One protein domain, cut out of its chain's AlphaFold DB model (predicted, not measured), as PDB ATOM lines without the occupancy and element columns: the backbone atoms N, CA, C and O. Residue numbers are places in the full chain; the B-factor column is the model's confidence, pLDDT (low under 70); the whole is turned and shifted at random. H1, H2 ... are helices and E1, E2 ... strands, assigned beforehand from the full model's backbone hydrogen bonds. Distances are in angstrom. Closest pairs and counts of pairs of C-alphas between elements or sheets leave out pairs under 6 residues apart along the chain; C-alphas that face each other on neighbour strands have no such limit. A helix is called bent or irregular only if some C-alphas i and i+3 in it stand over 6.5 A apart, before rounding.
ATOM      1  N   LYS A  42     -20.252  31.370 -36.059       90.62
ATOM      2  CA  LYS A  42     -19.062  30.551 -35.832       90.62
ATOM      3  C   LYS A  42     -18.255  31.120 -34.663       90.62
ATOM      4  O   LYS A  42     -18.314  32.318 -34.397       90.62
ATOM      5  N   VAL A  43     -17.518  30.256 -33.973       87.75
ATOM      6  CA  VAL A  43     -16.570  30.667 -32.930       87.75
ATOM      7  C   VAL A  43     -15.516  31.591 -33.544       87.75
ATOM      8  O   VAL A  43     -15.041  31.327 -34.651       87.75
ATOM      9  N   GLU A  44     -15.162  32.656 -32.821       82.38
ATOM     10  CA  GLU A  44     -14.113  33.595 -33.230       82.38
ATOM     11  C   GLU A  44     -12.794  32.843 -33.479       82.38
ATOM     12  O   GLU A  44     -12.358  32.037 -32.654       82.38
ATOM     13  N   GLY A  45     -12.180  33.060 -34.642       81.31
ATOM     14  CA  GLY A  45     -10.976  32.355 -35.095       81.31
ATOM     15  C   GLY A  45     -11.229  31.048 -35.860       81.31
ATOM     16  O   GLY A  45     -10.277  30.479 -36.400       81.31
ATOM     17  N   LEU A  46     -12.474  30.557 -35.938       83.12
ATOM     18  CA  LEU A  46     -12.855  29.366 -36.716       83.12
ATOM     19  C   LEU A  46     -13.718  29.701 -37.948       83.12
ATOM     20  O   LEU A  46     -14.298  28.802 -38.567       83.12
ATOM     21  N   GLU A  47     -13.830  30.974 -38.326       84.44
ATOM     22  CA  GLU A  47     -14.723  31.459 -39.386       84.44
ATOM     23  C   GLU A  47     -14.443  30.775 -40.728       84.44
ATOM     24  O   GLU A  47     -15.370  30.297 -41.392       84.44
ATOM     25  N   ASP A  48     -13.160  30.637 -41.057       84.69
ATOM     26  CA  ASP A  48     -12.672  30.050 -42.305       84.69
ATOM     27  C   ASP A  48     -12.314  28.563 -42.175       84.69
ATOM     28  O   ASP A  48     -11.867  27.945 -43.144       84.69
ATOM     29  N   MET A  49     -12.520  27.950 -40.999       77.81
ATOM     30  CA  MET A  49     -12.226  26.528 -40.834       77.81
ATOM     31  C   MET A  49     -13.141  25.678 -41.729       77.81
ATOM     32  O   MET A  49     -14.375  25.760 -41.607       77.81
ATOM     33  N   PRO A  50     -12.566  24.837 -42.613       77.94
ATOM     34  CA  PRO A  50     -13.337  23.895 -43.401       77.94
ATOM     35  C   PRO A  50     -13.864  22.774 -42.503       77.94
ATOM     36  O   PRO A  50     -13.183  22.298 -41.597       77.94
ATOM     37  N   VAL A  51     -15.079  22.315 -42.793       76.56
ATOM     38  CA  VAL A  51     -15.594  21.072 -42.217       76.56
ATOM     39  C   VAL A  51     -14.871  19.916 -42.908       76.56
ATOM     40  O   VAL A  51     -15.133  19.637 -44.075       76.56
ATOM     41  N   THR A  52     -13.939  19.277 -42.205       77.00
ATOM     42  CA  THR A  52     -13.211  18.091 -42.672       77.00
ATOM     43  C   THR A  52     -13.693  16.827 -41.960       77.00
ATOM     44  O   THR A  52     -14.380  16.890 -40.934       77.00
ATOM     45  N   ASP A  53     -13.325  15.663 -42.501       66.38
ATOM     46  CA  ASP A  53     -13.640  14.371 -41.894       66.38
ATOM     47  C   ASP A  53     -13.113  14.296 -40.449       66.38
ATOM     48  O   ASP A  53     -11.931  14.506 -40.180       66.38
ATOM     49  N   GLY A  54     -14.013  13.996 -39.506       70.44
ATOM     50  CA  GLY A  54     -13.706  13.865 -38.076       70.44
ATOM     51  C   GLY A  54     -14.041  15.087 -37.212       70.44
ATOM     52  O   GLY A  54     -14.049  14.963 -35.984       70.44
ATOM     53  N   ILE A  55     -14.383  16.234 -37.809       69.44
ATOM     54  CA  ILE A  55     -14.892  17.402 -37.078       69.44
ATOM     55  C   ILE A  55     -16.419  17.394 -37.138       69.44
ATOM     56  O   ILE A  55     -17.007  17.465 -38.212       69.44
ATOM     57  N   ASP A  56     -17.069  17.340 -35.973       75.88
ATOM     58  CA  ASP A  56     -18.504  17.615 -35.885       75.88
ATOM     59  C   ASP A  56     -18.737  19.095 -36.245       75.88
ATOM     60  O   ASP A  56     -18.273  19.964 -35.493       75.88
ATOM     61  N   PRO A  57     -19.441  19.409 -37.353       79.25
ATOM     62  CA  PRO A  57     -19.672  20.786 -37.784       79.25
ATOM     63  C   PRO A  57     -20.307  21.645 -36.690       79.25
ATOM     64  O   PRO A  57     -20.077  22.852 -36.653       79.25
ATOM     65  N   ALA A  58     -21.073  21.039 -35.775       79.38
ATOM     66  CA  ALA A  58     -21.709  21.744 -34.671       79.38
ATOM     67  C   ALA A  58     -20.690  22.414 -33.734       79.38
ATOM     68  O   ALA A  58     -20.998  23.455 -33.156       79.38
ATOM     69  N   ARG A  59     -19.468  21.877 -33.615       82.00
ATOM     70  CA  ARG A  59     -18.407  22.436 -32.755       82.00
ATOM     71  C   ARG A  59     -17.803  23.733 -33.274       82.00
ATOM     72  O   ARG A  59     -17.114  24.411 -32.523       82.00
ATOM     73  N   LEU A  60     -18.045  24.070 -34.538       87.88
ATOM     74  CA  LEU A  60     -17.567  25.320 -35.125       87.88
ATOM     75  C   LEU A  60     -18.444  26.516 -34.745       87.88
ATOM     76  O   LEU A  60     -18.066  27.645 -35.036       87.88
ATOM     77  N   TYR A  61     -19.603  26.282 -34.126       91.75
ATOM     78  CA  TYR A  61     -20.574  27.319 -33.793       91.75
ATOM     79  C   TYR A  61     -20.569  27.644 -32.306       91.75
ATOM     80  O   TYR A  61     -20.550  26.750 -31.461       91.75
ATOM     81  N   ASP A  62     -20.638  28.935 -31.993       94.31
ATOM     82  CA  ASP A  62     -20.667  29.427 -30.625       94.31
ATOM     83  C   ASP A  62     -22.044  29.151 -29.986       94.31
ATOM     84  O   ASP A  62     -23.055  29.711 -30.436       94.31
ATOM     85  N   PRO A  63     -22.124  28.323 -28.922       95.50
ATOM     86  CA  PRO A  63     -23.389  27.953 -28.298       95.50
ATOM     87  C   PRO A  63     -23.996  29.031 -27.392       95.50
ATOM     88  O   PRO A  63     -25.172  28.909 -27.020       95.50
ATOM     89  N   HIS A  64     -23.243  30.076 -27.029       96.88
ATOM     90  CA  HIS A  64     -23.566  31.033 -25.964       96.88
ATOM     91  C   HIS A  64     -24.592  32.093 -26.372       96.88
ATOM     92  O   HIS A  64     -24.581  33.225 -25.881       96.88
ATOM     93  N   THR A  65     -25.543  31.735 -27.236       96.88
ATOM     94  CA  THR A  65     -26.543  32.678 -27.748       96.88
ATOM     95  C   THR A  65     -27.457  33.227 -26.643       96.88
ATOM     96  O   THR A  65     -28.146  34.212 -26.859       96.88
ATOM     97  N   TRP A  66     -27.491  32.607 -25.455       96.75
ATOM     98  CA  TRP A  66     -28.256  33.111 -24.306       96.75
ATOM     99  C   TRP A  66     -27.634  34.358 -23.658       96.75
ATOM    100  O   TRP A  66     -28.307  35.025 -22.878       96.75
ATOM    101  N   SER A  67     -26.365  34.671 -23.956       97.00
ATOM    102  CA  SER A  67     -25.705  35.893 -23.473       97.00
ATOM    103  C   SER A  67     -26.331  37.165 -24.063       97.00
ATOM    104  O   SER A  67     -26.255  38.240 -23.470       97.00
ATOM    105  N   ASP A  68     -27.009  37.036 -25.199       98.06
ATOM    106  CA  ASP A  68     -27.833  38.063 -25.815       98.06
ATOM    107  C   ASP A  68     -29.293  37.910 -25.357       98.06
ATOM    108  O   ASP A  68     -29.943  36.896 -25.619       98.06
ATOM    109  N   SER A  69     -29.836  38.940 -24.694       98.12
ATOM    110  CA  SER A  69     -31.188  38.876 -24.125       98.12
ATOM    111  C   SER A  69     -32.286  38.696 -25.177       98.12
ATOM    112  O   SER A  69     -33.285  38.039 -24.894       98.12
ATOM    113  N   ILE A  70     -32.116  39.221 -26.393       98.25
ATOM    114  CA  ILE A  70     -33.103  39.058 -27.467       98.25
ATOM    115  C   ILE A  70     -33.045  37.639 -28.029       98.25
ATOM    116  O   ILE A  70     -34.091  37.024 -28.214       98.25
ATOM    117  N   LEU A  71     -31.850  37.073 -28.210       97.94
ATOM    118  CA  LEU A  71     -31.718  35.671 -28.617       97.94
ATOM    119  C   LEU A  71     -32.226  34.713 -27.529       97.94
ATOM    120  O   LEU A  71     -32.813  33.678 -27.845       97.94
ATOM    121  N   ALA A  72     -32.068  35.056 -26.247       97.94
ATOM    122  CA  ALA A  72     -32.700  34.321 -25.154       97.94
ATOM    123  C   ALA A  72     -34.239  34.367 -25.248       97.94
ATOM    124  O   ALA A  72     -34.891  33.338 -25.062       97.94
ATOM    125  N   ALA A  73     -34.829  35.519 -25.589       98.19
ATOM    126  CA  ALA A  73     -36.270  35.631 -25.832       98.19
ATOM    127  C   ALA A  73     -36.722  34.813 -27.052       98.19
ATOM    128  O   ALA A  73     -37.753  34.143 -26.998       98.19
ATOM    129  N   ASP A  74     -35.929  34.786 -28.125       97.56
ATOM    130  CA  ASP A  74     -36.214  33.961 -29.302       97.56
ATOM    131  C   ASP A  74     -36.218  32.463 -28.952       97.56
ATOM    132  O   ASP A  74     -37.096  31.723 -29.405       97.56
ATOM    133  N   LYS A  75     -35.305  32.011 -28.079       97.25
ATOM    134  CA  LYS A  75     -35.335  30.642 -27.527       97.25
ATOM    135  C   LYS A  75     -36.601  30.381 -26.721       97.25
ATOM    136  O   LYS A  75     -37.202  29.319 -26.880       97.25
ATOM    137  N   ALA A  76     -37.025  31.324 -25.879       97.75
ATOM    138  CA  ALA A  76     -38.247  31.182 -25.091       97.75
ATOM    139  C   ALA A  76     -39.489  31.022 -25.988       97.75
ATOM    140  O   ALA A  76     -40.314  30.145 -25.731       97.75
ATOM    141  N   ASP A  77     -39.576  31.771 -27.089       97.25
ATOM    142  CA  ASP A  77     -40.658  31.630 -28.073       97.25
ATOM    143  C   ASP A  77     -40.622  30.279 -28.802       97.25
ATOM    144  O   ASP A  77     -41.664  29.715 -29.150       97.25
ATOM    145  N   ILE A  78     -39.429  29.741 -29.072       95.88
ATOM    146  CA  ILE A  78     -39.278  28.397 -29.643       95.88
ATOM    147  C   ILE A  78     -39.769  27.352 -28.638       95.88
ATOM    148  O   ILE A  78     -40.545  26.473 -29.017       95.88
ATOM    149  N   ILE A  79     -39.356  27.458 -27.373       96.75
ATOM    150  CA  ILE A  79     -39.756  26.543 -26.299       96.75
ATOM    151  C   ILE A  79     -41.273  26.576 -26.102       96.75
ATOM    152  O   ILE A  79     -41.889  25.512 -26.095       96.75
ATOM    153  N   ASP A  80     -41.887  27.760 -26.033       97.06
ATOM    154  CA  ASP A  80     -43.346  27.924 -25.976       97.06
ATOM    155  C   ASP A  80     -44.041  27.180 -27.116       97.06
ATOM    156  O   ASP A  80     -44.871  26.303 -26.877       97.06
ATOM    157  N   LYS A  81     -43.646  27.447 -28.365       96.31
ATOM    158  CA  LYS A  81     -44.248  26.799 -29.541       96.31
ATOM    159  C   LYS A  81     -44.134  25.277 -29.499       96.31
ATOM    160  O   LYS A  81     -45.004  24.597 -30.040       96.31
ATOM    161  N   GLN A  82     -43.069  24.730 -28.915       95.50
ATOM    162  CA  GLN A  82     -42.913  23.283 -28.763       95.50
ATOM    163  C   GLN A  82     -43.769  22.751 -27.616       95.50
ATOM    164  O   GLN A  82     -44.512  21.794 -27.816       95.50
ATOM    165  N   LEU A  83     -43.750  23.400 -26.452       96.12
ATOM    166  CA  LEU A  83     -44.579  23.018 -25.308       96.12
ATOM    167  C   LEU A  83     -46.074  23.092 -25.630       96.12
ATOM    168  O   LEU A  83     -46.813  22.185 -25.264       96.12
ATOM    169  N   ALA A  84     -46.517  24.100 -26.383       97.00
ATOM    170  CA  ALA A  84     -47.892  24.227 -26.855       97.00
ATOM    171  C   ALA A  84     -48.313  23.072 -27.779       97.00
ATOM    172  O   ALA A  84     -49.447  22.611 -27.703       97.00
ATOM    173  N   LYS A  85     -47.402  22.564 -28.619       94.81
ATOM    174  CA  LYS A  85     -47.661  21.377 -29.456       94.81
ATOM    175  C   LYS A  85     -47.695  20.093 -28.635       94.81
ATOM    176  O   LYS A  85     -48.515  19.222 -28.899       94.81
ATOM    177  N   ILE A  86     -46.791  19.976 -27.664       94.06
ATOM    178  CA  ILE A  86     -46.651  18.801 -26.799       94.06
ATOM    179  C   ILE A  86     -47.833  18.691 -25.828       94.06
ATOM    180  O   ILE A  86     -48.333  17.597 -25.581       94.06
ATOM    181  N   ASN A  87     -48.284  19.821 -25.283       94.38
ATOM    182  CA  ASN A  87     -49.336  19.900 -24.278       94.38
ATOM    183  C   ASN A  87     -50.313  21.061 -24.566       94.38
ATOM    184  O   ASN A  87     -50.288  22.089 -23.876       94.38
ATOM    185  N   PRO A  88     -51.221  20.899 -25.552       97.00
ATOM    186  CA  PRO A  88     -52.129  21.967 -25.981       97.00
ATOM    187  C   PRO A  88     -53.042  22.496 -24.870       97.00
ATOM    188  O   PRO A  88     -53.381  23.677 -24.852       97.00
ATOM    189  N   LYS A  89     -53.388  21.653 -23.884       97.94
ATOM    190  CA  LYS A  89     -54.222  22.034 -22.731       97.94
ATOM    191  C   LYS A  89     -53.626  23.196 -21.922       97.94
ATOM    192  O   LYS A  89     -54.371  23.954 -21.311       97.94
ATOM    193  N   HIS A  90     -52.300  23.347 -21.927       97.62
ATOM    194  CA  HIS A  90     -51.585  24.389 -21.185       97.62
ATOM    195  C   HIS A  90     -50.982  25.478 -22.087       97.62
ATOM    196  O   HIS A  90     -50.265  26.347 -21.593       97.62
ATOM    197  N   GLN A  91     -51.317  25.492 -23.383       98.25
ATOM    198  CA  GLN A  91     -50.792  26.447 -24.364       98.25
ATOM    199  C   GLN A  91     -50.883  27.907 -23.896       98.25
ATOM    200  O   GLN A  91     -49.909  28.645 -24.002       98.25
ATOM    201  N   ALA A  92     -52.024  28.323 -23.337       98.44
ATOM    202  CA  ALA A  92     -52.211  29.702 -22.885       98.44
ATOM    203  C   ALA A  92     -51.208  30.117 -21.790       98.44
ATOM    204  O   ALA A  92     -50.804  31.278 -21.728       98.44
ATOM    205  N   VAL A  93     -50.779  29.174 -20.942       98.56
ATOM    206  CA  VAL A  93     -49.778  29.421 -19.895       98.56
ATOM    207  C   VAL A  93     -48.398  29.613 -20.516       98.56
ATOM    208  O   VAL A  93     -47.714  30.577 -20.180       98.56
ATOM    209  N   TYR A  94     -48.006  28.742 -21.448       98.44
ATOM    210  CA  TYR A  94     -46.715  28.842 -22.133       98.44
ATOM    211  C   TYR A  94     -46.595  30.163 -22.903       98.44
ATOM    212  O   TYR A  94     -45.631  30.902 -22.700       98.44
ATOM    213  N   GLN A  95     -47.637  30.531 -23.652       98.62
ATOM    214  CA  GLN A  95     -47.661  31.756 -24.453       98.62
ATOM    215  C   GLN A  95     -47.618  33.009 -23.580       98.62
ATOM    216  O   GLN A  95     -46.895  33.962 -23.878       98.62
ATOM    217  N   LYS A  96     -48.369  33.013 -22.469       98.75
ATOM    218  CA  LYS A  96     -48.335  34.107 -21.493       98.75
ATOM    219  C   LYS A  96     -46.931  34.278 -20.911       98.75
ATOM    220  O   LYS A  96     -46.449  35.407 -20.827       98.75
ATOM    221  N   ASN A  97     -46.287  33.179 -20.530       98.75
ATOM    222  CA  ASN A  97     -44.975  33.209 -19.891       98.75
ATOM    223  C   ASN A  97     -43.869  33.612 -20.872       98.75
ATOM    224  O   ASN A  97     -43.052  34.460 -20.528       98.75
ATOM    225  N   ALA A  98     -43.872  33.090 -22.103       98.62
ATOM    226  CA  ALA A  98     -42.912  33.496 -23.132       98.62
ATOM    227  C   ALA A  98     -43.064  34.977 -23.499       98.62
ATOM    228  O   ALA A  98     -42.072  35.700 -23.566       98.62
ATOM    229  N   LYS A  99     -44.302  35.477 -23.616       98.81
ATOM    230  CA  LYS A  99     -44.556  36.908 -23.841       98.81
ATOM    231  C   LYS A  99     -44.050  37.781 -22.688       98.81
ATOM    232  O   LYS A  99     -43.511  38.858 -22.938       98.81
ATOM    233  N   ALA A 100     -44.236  37.344 -21.441       98.81
ATOM    234  CA  ALA A 100     -43.718  38.054 -20.273       98.81
ATOM    235  C   ALA A 100     -42.181  38.082 -20.276       98.81
ATOM    236  O   ALA A 100     -41.596  39.158 -20.182       98.81
ATOM    237  N   PHE A 101     -41.549  36.928 -20.500       98.81
ATOM    238  CA  PHE A 101     -40.097  36.806 -20.589       98.81
ATOM    239  C   PHE A 101     -39.516  37.683 -21.704       98.81
ATOM    240  O   PHE A 101     -38.592  38.453 -21.462       98.81
ATOM    241  N   ARG A 102     -40.110  37.664 -22.905       98.75
ATOM    242  CA  ARG A 102     -39.697  38.529 -24.017       98.75
ATOM    243  C   ARG A 102     -39.730  40.007 -23.639       98.75
ATOM    244  O   ARG A 102     -38.776  40.725 -23.924       98.75
ATOM    245  N   LYS A 103     -40.791  40.457 -22.966       98.81
ATOM    246  CA  LYS A 103     -40.895  41.847 -22.507       98.81
ATOM    247  C   LYS A 103     -39.763  42.204 -21.537       98.81
ATOM    248  O   LYS A 103     -39.189  43.283 -21.644       98.81
ATOM    249  N   GLU A 104     -39.423  41.314 -20.609       98.81
ATOM    250  CA  GLU A 104     -38.297  41.513 -19.686       98.81
ATOM    251  C   GLU A 104     -36.954  41.558 -20.431       98.81
ATOM    252  O   GLU A 104     -36.139  42.453 -20.196       98.81
ATOM    253  N   SER A 105     -36.745  40.664 -21.397       98.75
ATOM    254  CA  SER A 105     -35.554  40.639 -22.250       98.75
ATOM    255  C   SER A 105     -35.385  41.900 -23.099       98.75
ATOM    256  O   SER A 105     -34.260  42.380 -23.269       98.75
ATOM    257  N   GLU A 106     -36.481  42.458 -23.617       98.75
ATOM    258  CA  GLU A 106     -36.505  43.727 -24.353       98.75
ATOM    259  C   GLU A 106     -36.164  44.914 -23.442       98.75
ATOM    260  O   GLU A 106     -35.398  45.794 -23.842       98.75
ATOM    261  N   VAL A 107     -36.655  44.915 -22.197       98.69
ATOM    262  CA  VAL A 107     -36.291  45.919 -21.182       98.69
ATOM    263  C   VAL A 107     -34.799  45.848 -20.846       98.69
ATOM    264  O   VAL A 107     -34.133  46.887 -20.808       98.69
ATOM    265  N   ILE A 108     -34.250  44.643 -20.656       98.56
ATOM    266  CA  ILE A 108     -32.807  44.435 -20.449       98.56
ATOM    267  C   ILE A 108     -32.026  44.962 -21.651       98.56
ATOM    268  O   ILE A 108     -31.081  45.732 -21.471       98.56
ATOM    269  N   ASN A 109     -32.454  44.613 -22.868       98.56
ATOM    270  CA  ASN A 109     -31.811  45.078 -24.093       98.56
ATOM    271  C   ASN A 109     -31.786  46.609 -24.168       98.56
ATOM    272  O   ASN A 109     -30.726  47.195 -24.374       98.56
ATOM    273  N   HIS A 110     -32.916  47.271 -23.929       98.44
ATOM    274  CA  HIS A 110     -32.987  48.732 -23.931       98.44
ATOM    275  C   HIS A 110     -32.074  49.359 -22.859       98.44
ATOM    276  O   HIS A 110     -31.352  50.320 -23.132       98.44
ATOM    277  N   SER A 111     -32.038  48.780 -21.652       98.06
ATOM    278  CA  SER A 111     -31.141  49.223 -20.577       98.06
ATOM    279  C   SER A 111     -29.665  49.101 -20.972       98.06
ATOM    280  O   SER A 111     -28.877  50.021 -20.745       98.06
ATOM    281  N   PHE A 112     -29.284  47.985 -21.591       97.88
ATOM    282  CA  PHE A 112     -27.907  47.727 -22.006       97.88
ATOM    283  C   PHE A 112     -27.504  48.605 -23.191       97.88
ATOM    284  O   PHE A 112     -26.415  49.173 -23.166       97.88
ATOM    285  N   GLN A 113     -28.390  48.823 -24.170       97.75
ATOM    286  CA  GLN A 113     -28.160  49.778 -25.260       97.75
ATOM    287  C   GLN A 113     -27.845  51.177 -24.719       97.75
ATOM    288  O   GLN A 113     -26.862  51.788 -25.139       97.75
ATOM    289  N   ALA A 114     -28.627  51.670 -23.752       96.56
ATOM    290  CA  ALA A 114     -28.393  52.978 -23.142       96.56
ATOM    291  C   ALA A 114     -27.035  53.053 -22.421       96.56
ATOM    292  O   ALA A 114     -26.298  54.024 -22.599       96.56
ATOM    293  N   LYS A 115     -26.675  52.015 -21.653       95.94
ATOM    294  CA  LYS A 115     -25.404  51.946 -20.910       95.94
ATOM    295  C   LYS A 115     -24.188  51.835 -21.832       95.94
ATOM    296  O   LYS A 115     -23.221  52.571 -21.669       95.94
ATOM    297  N   PHE A 116     -24.223  50.944 -22.818       96.88
ATOM    298  CA  PHE A 116     -23.083  50.694 -23.704       96.88
ATOM    299  C   PHE A 116     -22.931  51.740 -24.816       96.88
ATOM    300  O   PHE A 116     -21.875  51.828 -25.446       96.88
ATOM    301  N   LYS A 117     -23.933  52.597 -25.042       94.94
ATOM    302  CA  LYS A 117     -23.786  53.761 -25.928       94.94
ATOM    303  C   LYS A 117     -22.754  54.763 -25.399       94.94
ATOM    304  O   LYS A 117     -22.060  55.383 -26.198       94.94
ATOM    305  N   THR A 118     -22.642  54.917 -24.078       94.31
ATOM    306  CA  THR A 118     -21.780  55.930 -23.441       94.31
ATOM    307  C   THR A 118     -20.423  55.391 -22.990       94.31
ATOM    308  O   THR A 118     -19.577  56.165 -22.540       94.31
ATOM    309  N   VAL A 119     -20.186  54.079 -23.114       95.44
ATOM    310  CA  VAL A 119     -18.926  53.469 -22.683       95.44
ATOM    311  C   VAL A 119     -17.773  53.895 -23.598       95.44
ATOM    312  O   VAL A 119     -17.872  53.827 -24.825       95.44
ATOM    313  N   LYS A 120     -16.667  54.339 -22.990       94.62
ATOM    314  CA  LYS A 120     -15.442  54.716 -23.714       94.62
ATOM    315  C   LYS A 120     -14.624  53.485 -24.101       94.62
ATOM    316  O   LYS A 120     -14.195  53.357 -25.242       94.62
ATOM    317  N   THR A 121     -14.448  52.566 -23.154       96.31
ATOM    318  CA  THR A 121     -13.735  51.305 -23.367       96.31
ATOM    319  C   THR A 121     -14.721  50.237 -23.809       96.31
ATOM    320  O   THR A 121     -15.624  49.872 -23.063       96.31
ATOM    321  N   ARG A 122     -14.551  49.740 -25.034       96.50
ATOM    322  CA  ARG A 122     -15.422  48.711 -25.626       96.50
ATOM    323  C   ARG A 122     -14.861  47.300 -25.517       96.50
ATOM    324  O   ARG A 122     -15.521  46.367 -25.944       96.50
ATOM    325  N   THR A 123     -13.660  47.158 -24.966       96.62
ATOM    326  CA  THR A 123     -12.971  45.874 -24.836       96.62
ATOM    327  C   THR A 123     -13.001  45.410 -23.385       96.62
ATOM    328  O   THR A 123     -12.788  46.228 -22.489       96.62
ATOM    329  N   PHE A 124     -13.274  44.131 -23.149       94.94
ATOM    330  CA  PHE A 124     -13.283  43.528 -21.818       94.94
ATOM    331  C   PHE A 124     -12.685  42.123 -21.859       94.94
ATOM    332  O   PHE A 124     -12.799  41.439 -22.868       94.94
ATOM    333  N   ASP A 125     -12.050  41.723 -20.763       94.88
ATOM    334  CA  ASP A 125     -11.360  40.440 -20.631       94.88
ATOM    335  C   ASP A 125     -12.249  39.403 -19.931       94.88
ATOM    336  O   ASP A 125     -13.008  39.737 -19.010       94.88
ATOM    337  N   THR A 126     -12.184  38.152 -20.378       92.62
ATOM    338  CA  THR A 126     -12.989  37.043 -19.867       92.62
ATOM    339  C   THR A 126     -12.156  35.774 -19.786       92.62
ATOM    340  O   THR A 126     -11.327  35.509 -20.636       92.62
ATOM    341  N   ARG A 127     -12.417  34.925 -18.785       90.50
ATOM    342  CA  ARG A 127     -11.750  33.611 -18.701       90.50
ATOM    343  C   ARG A 127     -12.308  32.560 -19.662       90.50
ATOM    344  O   ARG A 127     -11.755  31.471 -19.739       90.50
ATOM    345  N   HIS A 128     -13.477  32.817 -20.243       91.25
ATOM    346  CA  HIS A 128     -14.180  31.893 -21.126       91.25
ATOM    347  C   HIS A 128     -14.989  32.708 -22.128       91.25
ATOM    348  O   HIS A 128     -15.808  33.544 -21.728       91.25
ATOM    349  N   THR A 129     -14.773  32.426 -23.407       90.88
ATOM    350  CA  THR A 129     -15.335  33.126 -24.570       90.88
ATOM    351  C   THR A 129     -16.831  32.837 -24.716       90.88
ATOM    352  O   THR A 129     -17.272  32.053 -25.551       90.88
ATOM    353  N   ALA A 130     -17.635  33.458 -23.846       94.50
ATOM    354  CA  ALA A 130     -19.076  33.214 -23.702       94.50
ATOM    355  C   ALA A 130     -19.962  34.433 -23.989       94.50
ATOM    356  O   ALA A 130     -21.186  34.356 -23.867       94.50
ATOM    357  N   PHE A 131     -19.364  35.575 -24.322       96.00
ATOM    358  CA  PHE A 131     -20.058  36.854 -24.449       96.00
ATOM    359  C   PHE A 131     -20.011  37.411 -25.873       96.00
ATOM    360  O   PHE A 131     -20.321  38.584 -26.063       96.00
ATOM    361  N   SER A 132     -19.683  36.596 -26.877       95.06
ATOM    362  CA  SER A 132     -19.607  36.994 -28.292       95.06
ATOM    363  C   SER A 132     -20.911  37.631 -28.792       95.06
ATOM    364  O   SER A 132     -20.890  38.728 -29.346       95.06
ATOM    365  N   TYR A 133     -22.068  37.014 -28.524       97.06
ATOM    366  CA  TYR A 133     -23.376  37.532 -28.939       97.06
ATOM    367  C   TYR A 133     -23.753  38.822 -28.199       97.06
ATOM    368  O   TYR A 133     -24.248  39.769 -28.816       97.06
ATOM    369  N   LEU A 134     -23.470  38.902 -26.891       97.12
ATOM    370  CA  LEU A 134     -23.615  40.144 -26.124       97.12
ATOM    371  C   LEU A 134     -22.734  41.245 -26.725       97.12
ATOM    372  O   LEU A 134     -23.201  42.358 -26.974       97.12
ATOM    373  N   ALA A 135     -21.467  40.929 -26.982       96.44
ATOM    374  CA  ALA A 135     -20.491  41.858 -27.515       96.44
ATOM    375  C   ALA A 135     -20.918  42.369 -28.896       96.44
ATOM    376  O   ALA A 135     -20.981  43.581 -29.107       96.44
ATOM    377  N   LYS A 136     -21.351  41.471 -29.785       96.12
ATOM    378  CA  LYS A 136     -21.902  41.799 -31.104       96.12
ATOM    379  C   LYS A 136     -23.104  42.738 -31.012       96.12
ATOM    380  O   LYS A 136     -23.135  43.748 -31.712       96.12
ATOM    381  N   ARG A 137     -24.073  42.465 -30.129       97.38
ATOM    382  CA  ARG A 137     -25.283  43.298 -29.990       97.38
ATOM    383  C   ARG A 137     -24.981  44.730 -29.553       97.38
ATOM    384  O   ARG A 137     -25.655  45.658 -29.999       97.38
ATOM    385  N   TYR A 138     -24.007  44.908 -28.664       97.75
ATOM    386  CA  TYR A 138     -23.711  46.207 -28.052       97.75
ATOM    387  C   TYR A 138     -22.417  46.855 -28.564       97.75
ATOM    388  O   TYR A 138     -21.957  47.848 -27.986       97.75
ATOM    389  N   TYR A 139     -21.858  46.344 -29.666       96.38
ATOM    390  CA  TYR A 139     -20.610  46.815 -30.273       96.38
ATOM    391  C   TYR A 139     -19.454  46.855 -29.262       96.38
ATOM    392  O   TYR A 139     -18.759  47.866 -29.116       96.38
ATOM    393  N   LEU A 140     -19.307  45.772 -28.509       96.62
ATOM    394  CA  LEU A 140     -18.187  45.517 -27.612       96.62
ATOM    395  C   LEU A 140     -17.271  44.458 -28.237       96.62
ATOM    396  O   LEU A 140     -17.612  43.833 -29.240       96.62
ATOM    397  N   ARG A 141     -16.118  44.245 -27.615       94.88
ATOM    398  CA  ARG A 141     -15.154  43.204 -27.948       94.88
ATOM    399  C   ARG A 141     -14.788  42.459 -26.671       94.88
ATOM    400  O   ARG A 141     -14.320  43.084 -25.723       94.88
ATOM    401  N   GLN A 142     -15.018  41.154 -26.639       93.75
ATOM    402  CA  GLN A 142     -14.437  40.315 -25.594       93.75
ATOM    403  C   GLN A 142     -12.996  39.963 -25.979       93.75
ATOM    404  O   GLN A 142     -12.666  39.922 -27.164       93.75
ATOM    405  N   LEU A 143     -12.158  39.744 -24.979       89.88
ATOM    406  CA  LEU A 143     -10.860  39.100 -25.097       89.88
ATOM    407  C   LEU A 143     -10.876  37.828 -24.244       89.88
ATOM    408  O   LEU A 143     -11.676  37.713 -23.304       89.88
TER     409      LEU A 143
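What this domain is: This is residues 42 to 143 of the 144 residues of the protein "Laminin binding protein" of Streptococcus dysgalactiae subsp. dysgalactiae (UniProt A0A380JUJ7). A long helical hairpin, H2 and H3 side by side, has a small foot at its open end, where the short helix H4 and two short strands, E1 and E2, sit together. At that same end, beyond the beginning of H2, residues 42 to 60 make a loop of their own that holds the small helix H1, while at the other end the turn of the hairpin, residues 85 to 90, sticks out. The printed part has 102 residues, with four named helices and two named strands in the order H1, H2, H3, E1, H4, E2; the sheet, E1 then E2, is parallel, and the class is mostly helix. The whole is loose, with a radius of gyration of the C-alphas of 17.2 A, and flat in outline, spanning 46 by 46 by 20 A.

How they stand to each other: E1, residues 123 to 125, and E2, residues 141 to 143, are parallel neighbours at 28 degrees; N 124 and O 141 are 3.0 A apart and N 143 and O 124 are 2.8 A apart, both within hydrogen-bond range. With H4, residues 132 to 138, they form a strand-helix-strand unit, two parallel neighbour strands with a helix between them along the chain, and its crossover is right-handed. The closest C-alphas of H4 and E2 are those of Ala 135 and Arg 141, 5.5 A apart. H3, residues 88 to 117, touches H4 with residues 112 to 117 alone, at a steep tilt of 66 degrees, the same way; the closest C-alphas, those of Phe 116 and Tyr 138, are 6.3 A apart. H2, residues 69 to 86, and H3 touch and form a helical hairpin, at a shallow tilt of 4 degrees, opposite ways; their closest C-alphas, those of Ala 84 and Gln 91, are 4.4 A apart. H2 and H4 are close but not clearly touching, Ser 69 and Leu 134 having the closest C-alphas at 7.9 A. H1, residues 57 to 60, touches no helix. Every O i to N i+4 pair is within hydrogen-bond range in H2 and H4, and 24 of 26 are in H3; H1 is too short for such a pair.

Where its parts are: H3 is 42.6 A long, from C-alpha 88 at (-52.129, 21.967, -25.981) to C-alpha 117 at (-23.786, 53.761, -25.928), and irregular, C-alphas 89 and 92 being 7.9 A apart. H2 measures 25.5 A, H4 10.1 A, E1 7.1 A, E2 6.6 A and H1 5.7 A. E2 ends at C-alpha 143, (-10.860, 39.100, -25.097).

The domain as a whole: The two C-alphas farthest apart are those of Lys 89 and Lys 120, at 50.7 A. The printed part has no cut, and no link is long. The mean pLDDT of the printed part is 93.4; residues 53 and 55 are under 70.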